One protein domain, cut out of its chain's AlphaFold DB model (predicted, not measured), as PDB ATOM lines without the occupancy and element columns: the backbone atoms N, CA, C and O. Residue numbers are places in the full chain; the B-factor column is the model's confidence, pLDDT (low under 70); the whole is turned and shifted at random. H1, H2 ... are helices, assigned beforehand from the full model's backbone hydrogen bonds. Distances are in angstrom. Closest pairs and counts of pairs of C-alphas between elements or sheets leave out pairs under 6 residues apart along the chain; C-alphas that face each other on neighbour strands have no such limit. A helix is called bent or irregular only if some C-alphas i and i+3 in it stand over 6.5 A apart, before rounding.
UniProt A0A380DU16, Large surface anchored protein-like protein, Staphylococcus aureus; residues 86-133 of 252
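AT A GLANCE: This is residues 86 to 133 of the 252 residues of the protein "Large surface anchored protein-like protein" of Staphylococcus aureus (UniProt A0A380DU16). Three helices of equal length, H1, H2 and H3, stand side by side as a small up-and-down bundle, their centres making a triangle rather than a row. The chain folds back at each end of the bundle, through residues 99 to 104 between H1 and H2 and residues 118 to 120 between H2 and H3, and each helix packs on the other two. The printed part has 48 residues with three named helices, in the order H1, H2, H3, and no named strand; the class is all helix. It is compact, with a radius of gyration of the C-alphas of 9.5 A, and elongated, the C-alphas spanning 26 by 15 by 15 A.

IN THESE COORDINATES: Find C-alpha 86 at (313.505, 310.377, 318.281), where H1 begins; it takes residues 86 to 98, and C-alpha 98 lies 18.3 A from C-alpha 86. Go on to C-alpha 105 at (328.569, 323.933, 304.787), and from there H2 runs through residues 105 to 117, again 18.3 A from first to last C-alpha. H3 holds residues 121 to 133, 18.5 A from first to last C-alpha, and ends at C-alpha 133 at (312.833, 325.252, 302.501). Each of the three has 13 residues, and no helix is bent.

HOW THE PARTS SIT: Begin with H1 and look first at its neighbour H3. The two touch, the C-alphas of Val 86 and Val 121 being the closest at 4.9 A, and they run the same way at a shallow tilt of 10 degrees. Now look from H1 to H2: they touch and form a helical hairpin, running opposite ways at a shallow tilt of 7 degrees, with the C-alphas of Lys 90 and Ile 115 closest at 6.0 A. H2 and H3 form a second helical hairpin, opposite ways at a shallow tilt of 14 degrees. Here H2 touches H3 with residues 111 to 115 alone, and the closest C-alphas, those of Ile 115 and Val 124, are 5.3 A apart. The three are a bundle, helices set together along their length, and up and down, each running against the one before it in the chain. Read the backbone O and N atoms along H1, H2 and H3, and you will find every O i to N i+4 pair within hydrogen-bond range.

THE WHOLE: Look for the two C-alphas farthest apart at Asn 102 and His 119, 26.8 A from each other; both residues lie in links. The link from H1 to H2 is short, with 6 residues, and the link from H2 to H3 is tight, with 3. From C-alpha 86 to C-alpha 133 it is 21.7 A. The printed part has no cut. In the B-factor column the mean pLDDT of the printed part is 98.7, and no printed residue is under 70.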
ATOM      1  N   VAL A  86     312.694 309.154 318.396       98.81
ATOM      2  CA  VAL A  86     313.505 310.377 318.281       98.81
ATOM      3  C   VAL A  86     314.865 310.068 317.657       98.81
ATOM      4  O   VAL A  86     315.295 310.766 316.740       98.81
ATOM      5  N   THR A  87     315.528 308.997 318.098       98.81
ATOM      6  CA  THR A  87     316.819 308.565 317.533       98.81
ATOM      7  C   THR A  87     316.699 308.220 316.045       98.81
ATOM      8  O   THR A  87     317.480 308.711 315.228       98.81
ATOM      9  N   ASP A  88     315.680 307.443 315.674       98.81
ATOM     10  CA  ASP A  88     315.398 307.073 314.284       98.81
ATOM     11  C   ASP A  88     315.084 308.318 313.434       98.81
ATOM     12  O   ASP A  88     315.604 308.466 312.325       98.81
ATOM     13  N   ALA A  89     314.298 309.258 313.970       98.88
ATOM     14  CA  ALA A  89     313.999 310.525 313.313       98.88
ATOM     15  C   ALA A  89     315.271 311.347 313.060       98.88
ATOM     16  O   ALA A  89     315.450 311.851 311.951       98.88
ATOM     17  N   LYS A  90     316.183 311.453 314.040       98.88
ATOM     18  CA  LYS A  90     317.464 312.168 313.876       98.88
ATOM     19  C   LYS A  90     318.325 311.549 312.781       98.88
ATOM     20  O   LYS A  90     318.885 312.275 311.960       98.88
ATOM     21  N   ASN A  91     318.406 310.220 312.731       98.81
ATOM     22  CA  ASN A  91     319.158 309.509 311.696       98.81
ATOM     23  C   ASN A  91     318.580 309.777 310.300       98.81
ATOM     24  O   ASN A  91     319.314 310.159 309.387       98.81
ATOM     25  N   ASN A  92     317.258 309.671 310.153       98.81
ATOM     26  CA  ASN A  92     316.569 309.952 308.891       98.81
ATOM     27  C   ASN A  92     316.711 311.422 308.465       98.81
ATOM     28  O   ASN A  92     316.918 311.713 307.283       98.81
ATOM     29  N   ALA A  93     316.636 312.354 309.418       98.88
ATOM     30  CA  ALA A  93     316.823 313.777 309.165       98.88
ATOM     31  C   ALA A  93     318.254 314.083 308.705       98.88
ATOM     32  O   ALA A  93     318.429 314.788 307.715       98.88
ATOM     33  N   ASN A  94     319.277 313.503 309.341       98.69
ATOM     34  CA  ASN A  94     320.670 313.654 308.908       98.69
ATOM     35  C   ASN A  94     320.915 313.041 307.519       98.69
ATOM     36  O   ASN A  94     321.600 313.649 306.692       98.69
ATOM     37  N   GLN A  95     320.307 311.888 307.220       98.69
ATOM     38  CA  GLN A  95     320.368 311.295 305.884       98.69
ATOM     39  C   GLN A  95     319.724 312.215 304.839       98.69
ATOM     40  O   GLN A  95     320.314 312.458 303.790       98.69
ATOM     41  N   THR A  96     318.556 312.781 305.140       98.81
ATOM     42  CA  THR A  96     317.877 313.747 304.260       98.81
ATOM     43  C   THR A  96     318.702 315.022 304.088       98.81
ATOM     44  O   THR A  96     318.880 315.495 302.975       98.81
ATOM     45  N   LEU A  97     319.279 315.561 305.163       98.88
ATOM     46  CA  LEU A  97     320.129 316.751 305.116       98.88
ATOM     47  C   LEU A  97     321.349 316.549 304.206       98.88
ATOM     48  O   LEU A  97     321.789 317.481 303.525       98.88
ATOM     49  N   SER A  98     321.889 315.328 304.164       98.38
ATOM     50  CA  SER A  98     323.024 315.006 303.302       98.38
ATOM     51  C   SER A  98     322.708 315.214 301.815       98.38
ATOM     52  O   SER A  98     323.579 315.712 301.104       98.38
ATOM     53  N   THR A  99     321.460 314.974 301.386       98.69
ATOM     54  CA  THR A  99     321.005 315.109 299.987       98.69
ATOM     55  C   THR A  99     320.583 316.532 299.603       98.69
ATOM     56  O   THR A  99     320.254 316.798 298.448       98.69
ATOM     57  N   LEU A 100     320.584 317.476 300.552       98.75
ATOM     58  CA  LEU A 100     320.266 318.881 300.288       98.75
ATOM     59  C   LEU A 100     321.467 319.593 299.652       98.75
ATOM     60  O   LEU A 100     322.319 320.167 300.334       98.75
ATOM     61  N   ASP A 101     321.553 319.525 298.326       97.75
ATOM     62  CA  ASP A 101     322.740 319.918 297.560       97.75
ATOM     63  C   ASP A 101     322.913 321.420 297.331       97.75
ATOM     64  O   ASP A 101     323.964 321.829 296.840       97.75
ATOM     65  N   ASN A 102     321.952 322.274 297.691       98.81
ATOM     66  CA  ASN A 102     322.067 323.728 297.519       98.81
ATOM     67  C   ASN A 102     322.583 324.437 298.778       98.81
ATOM     68  O   ASN A 102     323.269 325.449 298.643       98.81
ATOM     69  N   LEU A 103     322.386 323.868 299.969       98.88
ATOM     70  CA  LEU A 103     322.906 324.422 301.228       98.88
ATOM     71  C   LEU A 103     324.439 324.505 301.251       98.88
ATOM     72  O   LEU A 103     325.121 323.588 300.778       98.88
ATOM     73  N   ASN A 104     324.988 325.580 301.819       98.88
ATOM     74  CA  ASN A 104     326.424 325.673 302.102       98.88
ATOM     75  C   ASN A 104     326.798 324.909 303.393       98.88
ATOM     76  O   ASN A 104     325.926 324.459 304.144       98.88
ATOM     77  N   ASN A 105     328.097 324.732 303.652       98.69
ATOM     78  CA  ASN A 105     328.569 323.933 304.787       98.69
ATOM     79  C   ASN A 105     328.168 324.531 306.143       98.69
ATOM     80  O   ASN A 105     327.839 323.778 307.058       98.69
ATOM     81  N   ALA A 106     328.151 325.861 306.277       98.81
ATOM     82  CA  ALA A 106     327.749 326.522 307.517       98.81
ATOM     83  C   ALA A 106     326.256 326.303 307.821       98.81
ATOM     84  O   ALA A 106     325.898 326.003 308.959       98.81
ATOM     85  N   GLN A 107     325.395 326.378 306.802       98.94
ATOM     86  CA  GLN A 107     323.968 326.068 306.916       98.94
ATOM     87  C   GLN A 107     323.741 324.589 307.251       98.94
ATOM     88  O   GLN A 107     322.989 324.288 308.177       98.94
ATOM     89  N   LYS A 108     324.424 323.655 306.562       98.75
ATOM     90  CA  LYS A 108     324.344 322.221 306.903       98.75
ATOM     91  C   LYS A 108     324.779 321.970 308.349       98.75
ATOM     92  O   LYS A 108     324.065 321.292 309.078       98.75
ATOM     93  N   GLY A 109     325.888 322.571 308.786       98.69
ATOM     94  CA  GLY A 109     326.375 322.460 310.161       98.69
ATOM     95  C   GLY A 109     325.372 322.970 311.199       98.69
ATOM     96  O   GLY A 109     325.132 322.294 312.200       98.69
ATOM     97  N   ALA A 110     324.731 324.112 310.941       98.81
ATOM     98  CA  ALA A 110     323.692 324.651 311.818       98.81
ATOM     99  C   ALA A 110     322.474 323.714 311.916       98.81
ATOM    100  O   ALA A 110     322.002 323.433 313.018       98.81
ATOM    101  N   VAL A 111     322.003 323.167 310.789       98.81
ATOM    102  CA  VAL A 111     320.881 322.212 310.782       98.81
ATOM    103  C   VAL A 111     321.251 320.918 311.511       98.81
ATOM    104  O   VAL A 111     320.457 320.441 312.318       98.81
ATOM    105  N   THR A 112     322.454 320.373 311.302       98.81
ATOM    106  CA  THR A 112     322.946 319.213 312.066       98.81
ATOM    107  C   THR A 112     322.942 319.501 313.569       98.81
ATOM    108  O   THR A 112     322.497 318.666 314.357       98.81
ATOM    109  N   GLY A 113     323.378 320.698 313.977       98.69
ATOM    110  CA  GLY A 113     323.304 321.147 315.367       98.69
ATOM    111  C   GLY A 113     321.874 321.143 315.916       98.69
ATOM    112  O   GLY A 113     321.653 320.648 317.021       98.69
ATOM    113  N   ASN A 114     320.904 321.638 315.144       98.62
ATOM    114  CA  ASN A 114     319.491 321.663 315.534       98.62
ATOM    115  C   ASN A 114     318.894 320.249 315.637       98.62
ATOM    116  O   ASN A 114     318.232 319.937 316.623       98.62
ATOM    117  N   ILE A 115     319.173 319.370 314.667       98.81
ATOM    118  CA  ILE A 115     318.737 317.962 314.697       98.81
ATOM    119  C   ILE A 115     319.290 317.258 315.943       98.81
ATOM    120  O   ILE A 115     318.566 316.531 316.619       98.81
ATOM    121  N   ASN A 116     320.561 317.489 316.281       98.25
ATOM    122  CA  ASN A 116     321.186 316.863 317.444       98.25
ATOM    123  C   ASN A 116     320.584 317.354 318.769       98.25
ATOM    124  O   ASN A 116     320.399 316.537 319.673       98.25
ATOM    125  N   GLN A 117     320.250 318.645 318.866       98.50
ATOM    126  CA  GLN A 117     319.652 319.266 320.055       98.50
ATOM    127  C   GLN A 117     318.155 318.976 320.227       98.50
ATOM    128  O   GLN A 117     317.654 319.103 321.335       98.50
ATOM    129  N   ALA A 118     317.445 318.566 319.174       98.62
ATOM    130  CA  ALA A 118     316.027 318.229 319.264       98.62
ATOM    131  C   ALA A 118     315.766 317.088 320.268       98.62
ATOM    132  O   ALA A 118     316.510 316.103 320.317       98.62
ATOM    133  N   HIS A 119     314.692 317.194 321.045       98.25
ATOM    134  CA  HIS A 119     314.311 316.219 322.068       98.25
ATOM    135  C   HIS A 119     313.100 315.379 321.666       98.25
ATOM    136  O   HIS A 119     312.917 314.300 322.217       98.25
ATOM    137  N   THR A 120     312.318 315.834 320.692       98.81
ATOM    138  CA  THR A 120     311.110 315.161 320.198       98.81
ATOM    139  C   THR A 120     311.183 314.900 318.695       98.81
ATOM    140  O   THR A 120     311.932 315.546 317.956       98.81
ATOM    141  N   VAL A 121     310.355 313.978 318.205       98.81
ATOM    142  CA  VAL A 121     310.195 313.707 316.768       98.81
ATOM    143  C   VAL A 121     309.701 314.958 316.034       98.81
ATOM    144  O   VAL A 121     310.131 315.222 314.906       98.81
ATOM    145  N   ALA A 122     308.835 315.753 316.669       98.75
ATOM    146  CA  ALA A 122     308.298 316.984 316.096       98.75
ATOM    147  C   ALA A 122     309.392 318.039 315.862       98.75
ATOM    148  O   ALA A 122     309.479 318.599 314.772       98.75
ATOM    149  N   GLU A 123     310.274 318.261 316.839       98.81
ATOM    150  CA  GLU A 123     311.395 319.202 316.702       98.81
ATOM    151  C   GLU A 123     312.384 318.769 315.612       98.81
ATOM    152  O   GLU A 123     312.821 319.599 314.812       98.81
ATOM    153  N   VAL A 124     312.697 317.469 315.523       98.88
ATOM    154  CA  VAL A 124     313.538 316.929 314.439       98.88
ATOM    155  C   VAL A 124     312.887 317.171 313.075       98.88
ATOM    156  O   VAL A 124     313.556 317.603 312.132       98.88
ATOM    157  N   THR A 125     311.579 316.922 312.975       98.75
ATOM    158  CA  THR A 125     310.799 317.126 311.744       98.75
ATOM    159  C   THR A 125     310.795 318.598 311.332       98.75
ATOM    160  O   THR A 125     311.044 318.918 310.170       98.75
ATOM    161  N   GLN A 126     310.598 319.509 312.286       98.81
ATOM    162  CA  GLN A 126     310.635 320.944 312.025       98.81
ATOM    163  C   GLN A 126     312.019 321.394 311.537       98.81
ATOM    164  O   GLN A 126     312.114 322.154 310.573       98.81
ATOM    165  N   ALA A 127     313.097 320.899 312.155       98.75
ATOM    166  CA  ALA A 127     314.459 321.239 311.756       98.75
ATOM    167  C   ALA A 127     314.756 320.830 310.302       98.75
ATOM    168  O   ALA A 127     315.313 321.630 309.542       98.75
ATOM    169  N   ILE A 128     314.361 319.617 309.890       98.62
ATOM    170  CA  ILE A 128     314.603 319.154 308.517       98.62
ATOM    171  C   ILE A 128     313.691 319.845 307.496       98.62
ATOM    172  O   ILE A 128     314.153 320.163 306.400       98.62
ATOM    173  N   GLN A 129     312.445 320.162 307.856       98.75
ATOM    174  CA  GLN A 129     311.545 320.932 306.996       98.75
ATOM    175  C   GLN A 129     312.110 322.332 306.717       98.75
ATOM    176  O   GLN A 129     312.225 322.740 305.560       98.75
ATOM    177  N   THR A 130     312.560 323.043 307.755       98.50
ATOM    178  CA  THR A 130     313.208 324.354 307.596       98.50
ATOM    179  C   THR A 130     314.460 324.264 306.715       98.50
ATOM    180  O   THR A 130     314.703 325.148 305.892       98.50
ATOM    181  N   ALA A 131     315.234 323.181 306.820       98.88
ATOM    182  CA  ALA A 131     316.397 322.958 305.966       98.88
ATOM    183  C   ALA A 131     316.026 322.729 304.491       98.88
ATOM    184  O   ALA A 131     316.710 323.240 303.603       98.88
ATOM    185  N   GLN A 132     314.944 321.998 304.209       98.88
ATOM    186  CA  GLN A 132     314.438 321.782 302.847       98.88
ATOM    187  C   GLN A 132     313.944 323.083 302.203       98.88
ATOM    188  O   GLN A 132     314.231 323.347 301.030       98.88
ATOM    189  N   GLU A 133     313.253 323.930 302.968       98.88
ATOM    190  CA  GLU A 133     312.833 325.252 302.501       98.88
ATOM    191  C   GLU A 133     314.035 326.153 302.203       98.88
ATOM    192  O   GLU A 133     314.107 326.752 301.129       98.88
TER     193      GLU A 133